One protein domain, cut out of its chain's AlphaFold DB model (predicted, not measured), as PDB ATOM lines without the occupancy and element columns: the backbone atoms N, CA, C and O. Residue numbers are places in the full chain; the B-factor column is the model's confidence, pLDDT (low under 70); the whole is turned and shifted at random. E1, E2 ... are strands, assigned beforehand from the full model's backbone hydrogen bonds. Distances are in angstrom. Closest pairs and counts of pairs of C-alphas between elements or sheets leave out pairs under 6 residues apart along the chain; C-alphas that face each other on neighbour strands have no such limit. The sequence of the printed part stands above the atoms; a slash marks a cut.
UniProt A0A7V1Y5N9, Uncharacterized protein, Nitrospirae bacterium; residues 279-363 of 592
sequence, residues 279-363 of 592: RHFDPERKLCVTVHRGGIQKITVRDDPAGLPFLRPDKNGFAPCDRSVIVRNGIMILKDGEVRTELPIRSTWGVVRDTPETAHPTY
ATOM      1  N   ARG A 279      46.670 -36.260 -26.159       97.06
ATOM      2  CA  ARG A 279      46.984 -34.863 -25.860       97.06
ATOM      3  C   ARG A 279      46.013 -33.932 -26.563       97.06
ATOM      4  O   ARG A 279      45.838 -34.006 -27.772       97.06
ATOM      5  N   HIS A 280      45.432 -33.027 -25.791       96.81
ATOM      6  CA  HIS A 280      44.525 -31.998 -26.272       96.81
ATOM      7  C   HIS A 280      45.124 -30.634 -25.969       96.81
ATOM      8  O   HIS A 280      45.488 -30.355 -24.824       96.81
ATOM      9  N   PHE A 281      45.231 -29.782 -26.977       96.12
ATOM     10  CA  PHE A 281      45.735 -28.432 -26.821       96.12
ATOM     11  C   PHE A 281      44.572 -27.457 -26.673       96.12
ATOM     12  O   PHE A 281      43.545 -27.549 -27.336       96.12
ATOM     13  N   ASP A 282      44.756 -26.487 -25.789       95.50
ATOM     14  CA  ASP A 282      43.841 -25.378 -25.573       95.50
ATOM     15  C   ASP A 282      44.639 -24.083 -25.741       95.50
ATOM     16  O   ASP A 282      45.202 -23.577 -24.766       95.50
ATOM     17  N   PRO A 283      44.760 -23.559 -26.974       91.75
ATOM     18  CA  PRO A 283      45.538 -22.352 -27.235       91.75
ATOM     19  C   PRO A 283      45.003 -21.123 -26.493       91.75
ATOM     20  O   PRO A 283      45.795 -20.286 -26.072       91.75
ATOM     21  N   GLU A 284      43.683 -21.038 -26.288       93.31
ATOM     22  CA  GLU A 284      43.031 -19.922 -25.588       93.31
ATOM     23  C   GLU A 284      43.460 -19.863 -24.120       93.31
ATOM     24  O   GLU A 284      43.764 -18.792 -23.601       93.31
ATOM     25  N   ARG A 285      43.526 -21.024 -23.456       94.56
ATOM     26  CA  ARG A 285      43.986 -21.137 -22.061       94.56
ATOM     27  C   ARG A 285      45.478 -21.438 -21.942       94.56
ATOM     28  O   ARG A 285      45.977 -21.579 -20.830       94.56
ATOM     29  N   LYS A 286      46.177 -21.557 -23.075       95.88
ATOM     30  CA  LYS A 286      47.590 -21.943 -23.186       95.88
ATOM     31  C   LYS A 286      47.917 -23.272 -22.488       95.88
ATOM     32  O   LYS A 286      48.992 -23.426 -21.906       95.88
ATOM     33  N   LEU A 287      46.999 -24.238 -22.552       96.50
ATOM     34  CA  LEU A 287      47.145 -25.545 -21.907       96.50
ATOM     35  C   LEU A 287      47.433 -26.645 -22.923       96.50
ATOM     36  O   LEU A 287      46.964 -26.609 -24.059       96.50
ATOM     37  N   CYS A 288      48.114 -27.684 -22.464       97.75
ATOM     38  CA  CYS A 288      48.024 -29.015 -23.044       97.75
ATOM     39  C   CYS A 288      47.558 -29.987 -21.959       97.75
ATOM     40  O   CYS A 288      48.170 -30.078 -20.892       97.75
ATOM     41  N   VAL A 289      46.467 -30.701 -22.225       97.75
ATOM     42  CA  VAL A 289      45.835 -31.665 -21.324       97.75
ATOM     43  C   VAL A 289      46.089 -33.068 -21.858       97.75
ATOM     44  O   VAL A 289      45.734 -33.386 -22.989       97.75
ATOM     45  N   THR A 290      46.695 -33.928 -21.042       97.44
ATOM     46  CA  THR A 290      46.850 -35.353 -21.352       97.44
ATOM     47  C   THR A 290      45.750 -36.156 -20.665       97.44
ATOM     48  O   THR A 290      45.722 -36.253 -19.432       97.44
ATOM     49  N   VAL A 291      44.871 -36.763 -21.459       95.69
ATOM     50  CA  VAL A 291      43.809 -37.669 -21.009       95.69
ATOM     51  C   VAL A 291      44.264 -39.111 -21.217       95.69
ATOM     52  O   VAL A 291      44.761 -39.472 -22.279       95.69
ATOM     53  N   HIS A 292      44.100 -39.957 -20.205       93.31
ATOM     54  CA  HIS A 292      44.462 -41.371 -20.268       93.31
ATOM     55  C   HIS A 292      43.439 -42.199 -19.483       93.31
ATOM     56  O   HIS A 292      43.123 -41.888 -18.332       93.31
ATOM     57  N   ARG A 293      42.875 -43.237 -20.123       89.31
ATOM     58  CA  ARG A 293      41.810 -44.103 -19.564       89.31
ATOM     59  C   ARG A 293      40.618 -43.313 -18.998       89.31
ATOM     60  O   ARG A 293      40.070 -43.639 -17.946       89.31
ATOM     61  N   GLY A 294      40.243 -42.239 -19.695       89.12
ATOM     62  CA  GLY A 294      39.133 -41.360 -19.329       89.12
ATOM     63  C   GLY A 294      39.399 -40.434 -18.138       89.12
ATOM     64  O   GLY A 294      38.461 -39.808 -17.671       89.12
ATOM     65  N   GLY A 295      40.625 -40.334 -17.618       93.19
ATOM     66  CA  GLY A 295      40.988 -39.356 -16.586       93.19
ATOM     67  C   GLY A 295      42.087 -38.409 -17.062       93.19
ATOM     68  O   GLY A 295      42.901 -38.778 -17.907       93.19
ATOM     69  N   ILE A 296      42.151 -37.203 -16.497       95.75
ATOM     70  CA  ILE A 296      43.282 -36.297 -16.734       95.75
ATOM     71  C   ILE A 296      44.496 -36.814 -15.960       95.75
ATOM     72  O   ILE A 296      44.424 -37.024 -14.750       95.75
ATOM     73  N   GLN A 297      45.607 -37.032 -16.662       94.81
ATOM     74  CA  GLN A 297      46.869 -37.493 -16.077       94.81
ATOM     75  C   GLN A 297      47.852 -36.344 -15.850       94.81
ATOM     76  O   GLN A 297      48.601 -36.353 -14.872       94.81
ATOM     77  N   LYS A 298      47.882 -35.383 -16.773       96.75
ATOM     78  CA  LYS A 298      48.872 -34.308 -16.807       96.75
ATOM     79  C   LYS A 298      48.285 -33.073 -17.470       96.75
ATOM     80  O   LYS A 298      47.565 -33.201 -18.458       96.75
ATOM     81  N   ILE A 299      48.645 -31.899 -16.961       97.94
ATOM     82  CA  ILE A 299      48.381 -30.615 -17.607       97.94
ATOM     83  C   ILE A 299      49.655 -29.798 -17.618       97.94
ATOM     84  O   ILE A 299      50.294 -29.626 -16.585       97.94
ATOM     85  N   THR A 300      49.984 -29.258 -18.780       98.06
ATOM     86  CA  THR A 300      51.091 -28.323 -18.939       98.06
ATOM     87  C   THR A 300      50.524 -26.960 -19.292       98.06
ATOM     88  O   THR A 300      49.726 -26.851 -20.221       98.06
ATOM     89  N   VAL A 301      50.924 -25.936 -18.542       97.25
ATOM     90  CA  VAL A 301      50.609 -24.534 -18.826       97.25
ATOM     91  C   VAL A 301      51.824 -23.941 -19.536       97.25
ATOM     92  O   VAL A 301      52.930 -23.979 -19.001       97.25
ATOM     93  N   ARG A 302      51.646 -23.454 -20.766       95.00
ATOM     94  CA  ARG A 302      52.755 -23.050 -21.647       95.00
ATOM     95  C   ARG A 302      53.592 -21.901 -21.084       95.00
ATOM     96  O   ARG A 302      54.800 -21.889 -21.277       95.00
ATOM     97  N   ASP A 303      52.950 -20.934 -20.442       94.19
ATOM     98  CA  ASP A 303      53.567 -19.709 -19.931       94.19
ATOM     99  C   ASP A 303      53.835 -19.748 -18.419       94.19
ATOM    100  O   ASP A 303      53.981 -18.711 -17.776       94.19
ATOM    101  N   ASP A 304      53.923 -20.946 -17.843       94.56
ATOM    102  CA  ASP A 304      54.222 -21.127 -16.429       94.56
ATOM    103  C   ASP A 304      55.725 -20.959 -16.141       94.56
ATOM    104  O   ASP A 304      56.531 -21.785 -16.588       94.56
ATOM    105  N   PRO A 305      56.131 -19.951 -15.342       93.94
ATOM    106  CA  PRO A 305      57.535 -19.739 -15.002       93.94
ATOM    107  C   PRO A 305      58.105 -20.871 -14.138       93.94
ATOM    108  O   PRO A 305      59.321 -20.981 -14.015       93.94
ATOM    109  N   ALA A 306      57.266 -21.733 -13.541       94.25
ATOM    110  CA  ALA A 306      57.728 -22.913 -12.815       94.25
ATOM    111  C   ALA A 306      58.299 -24.001 -13.746       94.25
ATOM    112  O   ALA A 306      59.054 -24.853 -13.266       94.25
ATOM    113  N   GLY A 307      57.970 -23.989 -15.045       94.38
ATOM    114  CA  GLY A 307      58.464 -24.974 -16.016       94.38
ATOM    115  C   GLY A 307      58.078 -26.422 -15.684       94.38
ATOM    116  O   GLY A 307      58.802 -27.354 -16.033       94.38
ATOM    117  N   LEU A 308      56.969 -26.624 -14.962       94.31
ATOM    118  CA  LEU A 308      56.520 -27.929 -14.476       94.31
ATOM    119  C   LEU A 308      55.061 -28.192 -14.855       94.31
ATOM    120  O   LEU A 308      54.229 -27.290 -14.762       94.31
ATOM    121  N   PRO A 309      54.706 -29.439 -15.195       96.56
ATOM    122  CA  PRO A 309      53.310 -29.805 -15.341       96.56
ATOM    123  C   PRO A 309      52.616 -29.954 -13.978       96.56
ATOM    124  O   PRO A 309      53.241 -30.267 -12.964       96.56
ATOM    125  N   PHE A 310      51.293 -29.834 -13.987       97.75
ATOM    126  CA  PHE A 310      50.417 -30.374 -12.952       97.75
ATOM    127  C   PHE A 310      50.176 -31.851 -13.237       97.75
ATOM    128  O   PHE A 310      49.860 -32.228 -14.371       97.75
ATOM    129  N   LEU A 311      50.308 -32.697 -12.220       95.88
ATOM    130  CA  LEU A 311      50.162 -34.142 -12.368       95.88
ATOM    131  C   LEU A 311      49.002 -34.662 -11.538       95.88
ATOM    132  O   LEU A 311      48.714 -34.165 -10.450       95.88
ATOM    133  N   ARG A 312      48.325 -35.688 -12.044       94.75
ATOM    134  CA  ARG A 312      47.378 -36.430 -11.220       94.75
ATOM    135  C   ARG A 312      48.146 -37.048 -10.041       94.75
ATOM    136  O   ARG A 312      49.141 -37.730 -10.300       94.75
ATOM    137  N   PRO A 313      47.694 -36.846  -8.791       92.75
ATOM    138  CA  PRO A 313      48.304 -37.481  -7.631       92.75
ATOM    139  C   PRO A 313      48.363 -39.000  -7.780       92.75
ATOM    140  O   PRO A 313      47.468 -39.613  -8.374       92.75
ATOM    141  N   ASP A 314      49.417 -39.606  -7.241       89.94
ATOM    142  CA  ASP A 314      49.520 -41.059  -7.192       89.94
ATOM    143  C   ASP A 314      48.527 -41.669  -6.180       89.94
ATOM    144  O   ASP A 314      47.724 -40.980  -5.547       89.94
ATOM    145  N   LYS A 315      48.567 -42.995  -6.018       86.75
ATOM    146  CA  LYS A 315      47.691 -43.721  -5.081       86.75
ATOM    147  C   LYS A 315      47.849 -43.296  -3.612       86.75
ATOM    148  O   LYS A 315      46.945 -43.544  -2.824       86.75
ATOM    149  N   ASN A 316      48.976 -42.680  -3.259       86.50
ATOM    150  CA  ASN A 316      49.273 -42.164  -1.925       86.50
ATOM    151  C   ASN A 316      48.995 -40.652  -1.824       86.50
ATOM    152  O   ASN A 316      49.360 -40.024  -0.834       86.50
ATOM    153  N   GLY A 317      48.401 -40.055  -2.864       88.75
ATOM    154  CA  GLY A 317      48.122 -38.627  -2.941       88.75
ATOM    155  C   GLY A 317      49.344 -37.756  -3.232       88.75
ATOM    156  O   GLY A 317      49.199 -36.534  -3.246       88.75
ATOM    157  N   PHE A 318      50.522 -38.337  -3.487       91.69
ATOM    158  CA  PHE A 318      51.740 -37.583  -3.780       91.69
ATOM    159  C   PHE A 318      51.669 -36.959  -5.178       91.69
ATOM    160  O   PHE A 318      51.352 -37.631  -6.163       91.69
ATOM    161  N   ALA A 319      52.022 -35.677  -5.267       92.75
ATOM    162  CA  ALA A 319      52.220 -34.961  -6.518       92.75
ATOM    163  C   ALA A 319      53.564 -34.212  -6.466       92.75
ATOM    164  O   ALA A 319      53.807 -33.482  -5.498       92.75
ATOM    165  N   PRO A 320      54.445 -34.366  -7.475       94.31
ATOM    166  CA  PRO A 320      55.718 -33.656  -7.514       94.31
ATOM    167  C   PRO A 320      55.552 -32.148  -7.321       94.31
ATOM    168  O   PRO A 320      54.660 -31.528  -7.900       94.31
ATOM    169  N   CYS A 321      56.429 -31.565  -6.508       95.25
ATOM    170  CA  CYS A 321      56.451 -30.143  -6.163       95.25
ATOM    171  C   CYS A 321      55.139 -29.589  -5.572       95.25
ATOM    172  O   CYS A 321      54.937 -28.377  -5.636       95.25
ATOM    173  N   ASP A 322      54.268 -30.451  -5.025       93.06
ATOM    174  CA  ASP A 322      52.888 -30.131  -4.613       93.06
ATOM    175  C   ASP A 322      52.075 -29.457  -5.736       93.06
ATOM    176  O   ASP A 322      51.279 -28.541  -5.509       93.06
ATOM    177  N   ARG A 323      52.311 -29.904  -6.980       95.31
ATOM    178  CA  ARG A 323      51.588 -29.466  -8.177       95.31
ATOM    179  C   ARG A 323      50.661 -30.563  -8.672       95.31
ATOM    180  O   ARG A 323      51.098 -31.497  -9.352       95.31
ATOM    181  N   SER A 324      49.375 -30.449  -8.359       95.62
ATOM    182  CA  SER A 324      48.390 -31.477  -8.689       95.62
ATOM    183  C   SER A 324      47.262 -30.999  -9.596       95.62
ATOM    184  O   SER A 324      46.912 -29.820  -9.633       95.62
ATOM    185  N   VAL A 325      46.685 -31.944 -10.339       96.31
ATOM    186  CA  VAL A 325      45.401 -31.770 -11.023       96.31
ATOM    187  C   VAL A 325      44.397 -32.806 -10.528       96.31
ATOM    188  O   VAL A 325      44.686 -34.006 -10.495       96.31
ATOM    189  N   ILE A 326      43.187 -32.345 -10.212       95.62
ATOM    190  CA  ILE A 326      42.026 -33.201  -9.952       95.62
ATOM    191  C   ILE A 326      40.809 -32.738 -10.758       95.62
ATOM    192  O   ILE A 326      40.716 -31.577 -11.146       95.62
ATOM    193  N   VAL A 327      39.867 -33.649 -10.998       96.06
ATOM    194  CA  VAL A 327      38.584 -33.356 -11.651       96.06
ATOM    195  C   VAL A 327      37.439 -33.627 -10.679       96.06
ATOM    196  O   VAL A 327      37.424 -34.678 -10.030       96.06
ATOM    197  N   ARG A 328      36.505 -32.683 -10.561       94.94
ATOM    198  CA  ARG A 328      35.296 -32.771  -9.732       94.94
ATOM    199  C   ARG A 328      34.123 -32.156 -10.480       94.94
ATOM    200  O   ARG A 328      34.197 -30.986 -10.842       94.94
ATOM    201  N   ASN A 329      33.040 -32.905 -10.670       91.56
ATOM    202  CA  ASN A 329      31.799 -32.404 -11.267       91.56
ATOM    203  C   ASN A 329      32.024 -31.656 -12.601       91.56
ATOM    204  O   ASN A 329      31.448 -30.595 -12.834       91.56
ATOM    205  N   GLY A 330      32.913 -32.167 -13.462       91.12
ATOM    206  CA  GLY A 330      33.240 -31.529 -14.750       91.12
ATOM    207  C   GLY A 330      34.143 -30.284 -14.664       91.12
ATOM    208  O   GLY A 330      34.427 -29.658 -15.688       91.12
ATOM    209  N   ILE A 331      34.628 -29.940 -13.471       95.25
ATOM    210  CA  ILE A 331      35.583 -28.860 -13.221       95.25
ATOM    211  C   ILE A 331      36.952 -29.476 -12.948       95.25
ATOM    212  O   ILE A 331      37.118 -30.374 -12.122       95.25
ATOM    213  N   MET A 332      37.949 -28.972 -13.655       95.62
ATOM    214  CA  MET A 332      39.352 -29.276 -13.462       95.62
ATOM    215  C   MET A 332      39.957 -28.277 -12.478       95.62
ATOM    216  O   MET A 332      39.826 -27.068 -12.657       95.62
ATOM    217  N   ILE A 333      40.626 -28.784 -11.451       96.69
ATOM    218  CA  ILE A 333      41.224 -27.993 -10.379       96.69
ATOM    219  C   ILE A 333      42.734 -28.206 -10.428       96.69
ATOM    220  O   ILE A 333      43.210 -29.329 -10.242       96.69
ATOM    221  N   LEU A 334      43.472 -27.129 -10.681       97.19
ATOM    222  CA  LEU A 334      44.930 -27.076 -10.621       97.19
ATOM    223  C   LEU A 334      45.335 -26.543  -9.249       97.19
ATOM    224  O   LEU A 334      44.863 -25.479  -8.847       97.19
ATOM    225  N   LYS A 335      46.201 -27.266  -8.543       95.06
ATOM    226  CA  LYS A 335      46.772 -26.857  -7.256       95.06
ATOM    227  C   LYS A 335      48.284 -26.702  -7.402       95.06
ATOM    228  O   LYS A 335      48.931 -27.621  -7.893       95.06
ATOM    229  N   ASP A 336      48.832 -25.572  -6.968       93.75
ATOM    230  CA  ASP A 336      50.272 -25.303  -6.831       93.75
ATOM    231  C   ASP A 336      50.539 -24.761  -5.423       93.75
ATOM    232  O   ASP A 336      50.414 -23.558  -5.171       93.75
ATOM    233  N   GLY A 337      50.847 -25.656  -4.482       88.38
ATOM    234  CA  GLY A 337      50.827 -25.309  -3.061       88.38
ATOM    235  C   GLY A 337      49.442 -24.800  -2.646       88.38
ATOM    236  O   GLY A 337      48.427 -25.420  -2.945       88.38
ATOM    237  N   GLU A 338      49.375 -23.632  -2.017       86.25
ATOM    238  CA  GLU A 338      48.102 -23.029  -1.590       86.25
ATOM    239  C   GLU A 338      47.297 -22.394  -2.741       86.25
ATOM    240  O   GLU A 338      46.130 -22.039  -2.572       86.25
ATOM    241  N   VAL A 339      47.897 -22.229  -3.926       91.88
ATOM    242  CA  VAL A 339      47.221 -21.606  -5.069       91.88
ATOM    243  C   VAL A 339      46.330 -22.628  -5.763       91.88
ATOM    244  O   VAL A 339      46.795 -23.691  -6.177       91.88
ATOM    245  N   ARG A 340      45.053 -22.277  -5.940       94.81
ATOM    246  CA  ARG A 340      44.048 -23.091  -6.629       94.81
ATOM    247  C   ARG A 340      43.484 -22.347  -7.834       94.81
ATOM    248  O   ARG A 340      43.101 -21.184  -7.730       94.81
ATOM    249  N   THR A 341      43.385 -23.029  -8.968       96.50
ATOM    250  CA  THR A 341      42.756 -22.514 -10.191       96.50
ATOM    251  C   THR A 341      41.730 -23.512 -10.701       96.50
ATOM    252  O   THR A 341      42.024 -24.699 -10.818       96.50
ATOM    253  N   GLU A 342      40.528 -23.036 -11.011       97.00
ATOM    254  CA  GLU A 342      39.422 -23.866 -11.485       97.00
ATOM    255  C   GLU A 342      39.083 -23.537 -12.931       97.00
ATOM    256  O   GLU A 342      38.976 -22.373 -13.309       97.00
ATOM    257  N   LEU A 343      38.923 -24.575 -13.745       96.00
ATOM    258  CA  LEU A 343      38.680 -24.451 -15.175       96.00
ATOM    259  C   LEU A 343      37.658 -25.507 -15.614       96.00
ATOM    260  O   LEU A 343      37.796 -26.675 -15.251       96.00
ATOM    261  N   PRO A 344      36.648 -25.158 -16.426       95.19
ATOM    262  CA  PRO A 344      35.695 -26.145 -16.920       95.19
ATOM    263  C   PRO A 344      36.347 -27.056 -17.967       95.19
ATOM    264  O   PRO A 344      37.123 -26.586 -18.807       95.19
ATOM    265  N   ILE A 345      36.015 -28.347 -17.955       94.00
ATOM    266  CA  ILE A 345      36.475 -29.304 -18.972       94.00
ATOM    267  C   ILE A 345      35.865 -28.959 -20.336       94.00
ATOM    268  O   ILE A 345      34.671 -28.669 -20.434       94.00
ATOM    269  N   ARG A 346      36.670 -29.002 -21.409       91.75
ATOM    270  CA  ARG A 346      36.138 -28.866 -22.772       91.75
ATOM    271  C   ARG A 346      35.519 -30.175 -23.240       91.75
ATOM    272  O   ARG A 346      36.088 -31.247 -23.057       91.75
ATOM    273  N   SER A 347      34.394 -30.075 -23.941       87.88
ATOM    274  CA  SER A 347      33.730 -31.226 -24.564       87.88
ATOM    275  C   SER A 347      34.584 -31.905 -25.643       87.88
ATOM    276  O   SER A 347      34.420 -33.099 -25.888       87.88
ATOM    277  N   THR A 348      35.526 -31.180 -26.259       87.56
ATOM    278  CA  THR A 348      36.450 -31.714 -27.273       87.56
ATOM    279  C   THR A 348      37.501 -32.668 -26.700       87.56
ATOM    280  O   THR A 348      38.161 -33.371 -27.462       87.56
ATOM    281  N   TRP A 349      37.629 -32.761 -25.371       89.62
ATOM    282  CA  TRP A 349      38.541 -33.692 -24.691       89.62
ATOM    283  C   TRP A 349      37.917 -35.075 -24.437       89.62
ATOM    284  O   TRP A 349      38.532 -35.941 -23.815       89.62
ATOM    285  N   GLY A 350      36.687 -35.291 -24.914       85.56
ATOM    286  CA  GLY A 350      35.928 -36.510 -24.667       85.56
ATOM    287  C   GLY A 350      35.374 -36.584 -23.241       85.56
ATOM    288  O   GLY A 350      35.304 -35.594 -22.514       85.56
ATOM    289  N   VAL A 351      34.931 -37.778 -22.841       87.44
ATOM    290  CA  VAL A 351      34.363 -38.002 -21.507       87.44
ATOM    291  C   VAL A 351      35.490 -38.138 -20.488       87.44
ATOM    292  O   VAL A 351      36.176 -39.161 -20.434       87.44
ATOM    293  N   VAL A 352      35.649 -37.109 -19.658       92.56
ATOM    294  CA  VAL A 352      36.597 -37.085 -18.543       92.56
ATOM    295  C   VAL A 352      35.865 -37.421 -17.246       92.56
ATOM    296  O   VAL A 352      34.872 -36.790 -16.896       92.56
ATOM    297  N   ARG A 353      36.360 -38.433 -16.536       93.56
ATOM    298  CA  ARG A 353      35.848 -38.895 -15.246       93.56
ATOM    299  C   ARG A 353      36.446 -38.080 -14.109       93.56
ATOM    300  O   ARG A 353      37.600 -37.651 -14.178       93.56
ATOM    301  N   ASP A 354      35.683 -37.980 -13.031       93.25
ATOM    302  CA  ASP A 354      36.156 -37.404 -11.782       93.25
ATOM    303  C   ASP A 354      37.341 -38.193 -11.215       93.25
ATOM    304  O   ASP A 354      37.434 -39.424 -11.319       93.25
ATOM    305  N   THR A 355      38.271 -37.468 -10.597       91.69
ATOM    306  CA  THR A 355      39.387 -38.095  -9.889       91.69
ATOM    307  C   THR A 355      38.835 -38.751  -8.616       91.69
ATOM    308  O   THR A 355      38.102 -38.092  -7.886       91.69
ATOM    309  N   PRO A 356      39.182 -40.004  -8.282       88.19
ATOM    310  CA  PRO A 356      38.816 -40.589  -6.996       88.19
ATOM    311  C   PRO A 356      39.292 -39.728  -5.822       88.19
ATOM    312  O   PRO A 356      40.254 -38.965  -5.944       88.19
ATOM    313  N   GLU A 357      38.612 -39.831  -4.688       83.50
ATOM    314  CA  GLU A 357      39.063 -39.190  -3.460       83.50
ATOM    315  C   GLU A 357      40.248 -39.964  -2.876       83.50
ATOM    316  O   GLU A 357      40.210 -41.186  -2.742       83.50
ATOM    317  N   THR A 358      41.328 -39.247  -2.579       80.56
ATOM    318  CA  THR A 358      42.560 -39.795  -2.006       80.56
ATOM    319  C   THR A 358      43.034 -38.858  -0.913       80.56
ATOM    320  O   THR A 358      42.953 -37.642  -1.081       80.56
ATOM    321  N   ALA A 359      43.561 -39.406   0.182       79.50
ATOM    322  CA  ALA A 359      44.209 -38.588   1.197       79.50
ATOM    323  C   ALA A 359      45.374 -37.823   0.556       79.50
ATOM    324  O   ALA A 359      46.237 -38.429  -0.078       79.50
ATOM    325  N   HIS A 360      45.377 -36.500   0.698       77.31
ATOM    326  CA  HIS A 360      46.457 -35.664   0.199       77.31
ATOM    327  C   HIS A 360      47.419 -35.353   1.346       77.31
ATOM    328  O   HIS A 360      46.977 -34.829   2.371       77.31
ATOM    329  N   PRO A 361      48.716 -35.664   1.205       81.25
ATOM    330  CA  PRO A 361      49.708 -35.211   2.161       81.25
ATOM    331  C   PRO A 361      49.742 -33.678   2.181       81.25
ATOM    332  O   PRO A 361      49.748 -33.026   1.136       81.25
ATOM    333  N   THR A 362      49.778 -33.113   3.383       82.69
ATOM    334  CA  THR A 362      50.047 -31.690   3.588       82.69
ATOM    335  C   THR A 362      51.540 -31.507   3.784       82.69
ATOM    336  O   THR A 362      52.159 -32.221   4.576       82.69
ATOM    337  N   TYR A 363      52.121 -30.542   3.081       85.62
ATOM    338  CA  TYR A 363      53.543 -30.246   3.177       85.62
ATOM    339  C   TYR A 363      53.758 -28.942   3.949       85.62
ATOM    340  O   TYR A 363      53.102 -27.950   3.642       85.62
TER     341      TYR A 363
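What this domain is: This is residues 279 to 363 of the 592 residues of an uncharacterized protein of Nitrospirae bacterium (UniProt A0A7V1Y5N9). Two small three-stranded sheets form a loose, open wedge, with their strands crossed; they come close where edge strand E3 of one passes edge strand E4 of the other. A long loop, residues 302 to 322, joins the sheets and sends residues 310 to 311 back beside E3, while the last stretch, residues 345 to 363, runs from the end of E6 across the domain. The printed part has 85 residues with no named helix and six named strands in the order E1 E2 E3 E4 E5 E6; the sheets have the orders E4 - E5 - E6 and E1 - E2 - E3, both all antiparallel. The class is all strand, though only 35 of the 85 residues are in named strands. The whole is compact, with a radius of gyration of the C-alphas of 12.1 A and spans of 34 by 29 by 18 A.

Where its parts are: E4 is residues 323 to 328, 16.7 A long, beginning at C-alpha 323 (51.588, -29.466, -8.177). E5 is residues 331 to 336, 16.4 A, and E6 is residues 339 to 344, 17.1 A, ending at C-alpha 344 (35.695, -26.145, -16.920). In the other sheet, E1 is residues 279 to 282, 10.0 A, beginning at C-alpha 279 (46.984, -34.863, -25.860). E2 is residues 287 to 292, 16.1 A, and E3, the longest strand by residues, is residues 295 to 301, 17.8 A.

How they stand to each other: E4, E5 and E6 make a meander, each strand the antiparallel neighbour of the one before. The hairpin E4 and E5 has an angle of 162 degrees between directions, with N 333 and O 326 within hydrogen-bond range at 2.8 A. The hairpin E5 and E6, at 159 degrees, has N 334 and O 341 at 2.8 A. This sheet is twisted, with C-alphas up to 4.1 A off its best plane. From edge strand E4 to edge strand E3, the closest C-alphas are those of Val 325 and Lys 298, 7.2 A apart. E1, E2 and E3 make a second meander. The hairpin E2 and E3, at 160 degrees, has N 290 and O 298 at 2.8 A; the hairpin E1 and E2, at 151 degrees, has N 280 and O 289 at 2.8 A. Residues 298 to 299 of E3 also pair, antiparallel, with residues 310 to 311. E1 and E2 are apart from E4, E5 and E6.

The domain as a whole: The C-alphas farthest apart are those of Thr 348 and Tyr 363, 35.0 A. The printed part has no cut. The link E3 to E4, 21 residues, is long; the other four are tight. The mean pLDDT of the printed part is 92.7, and no printed residue is under 70.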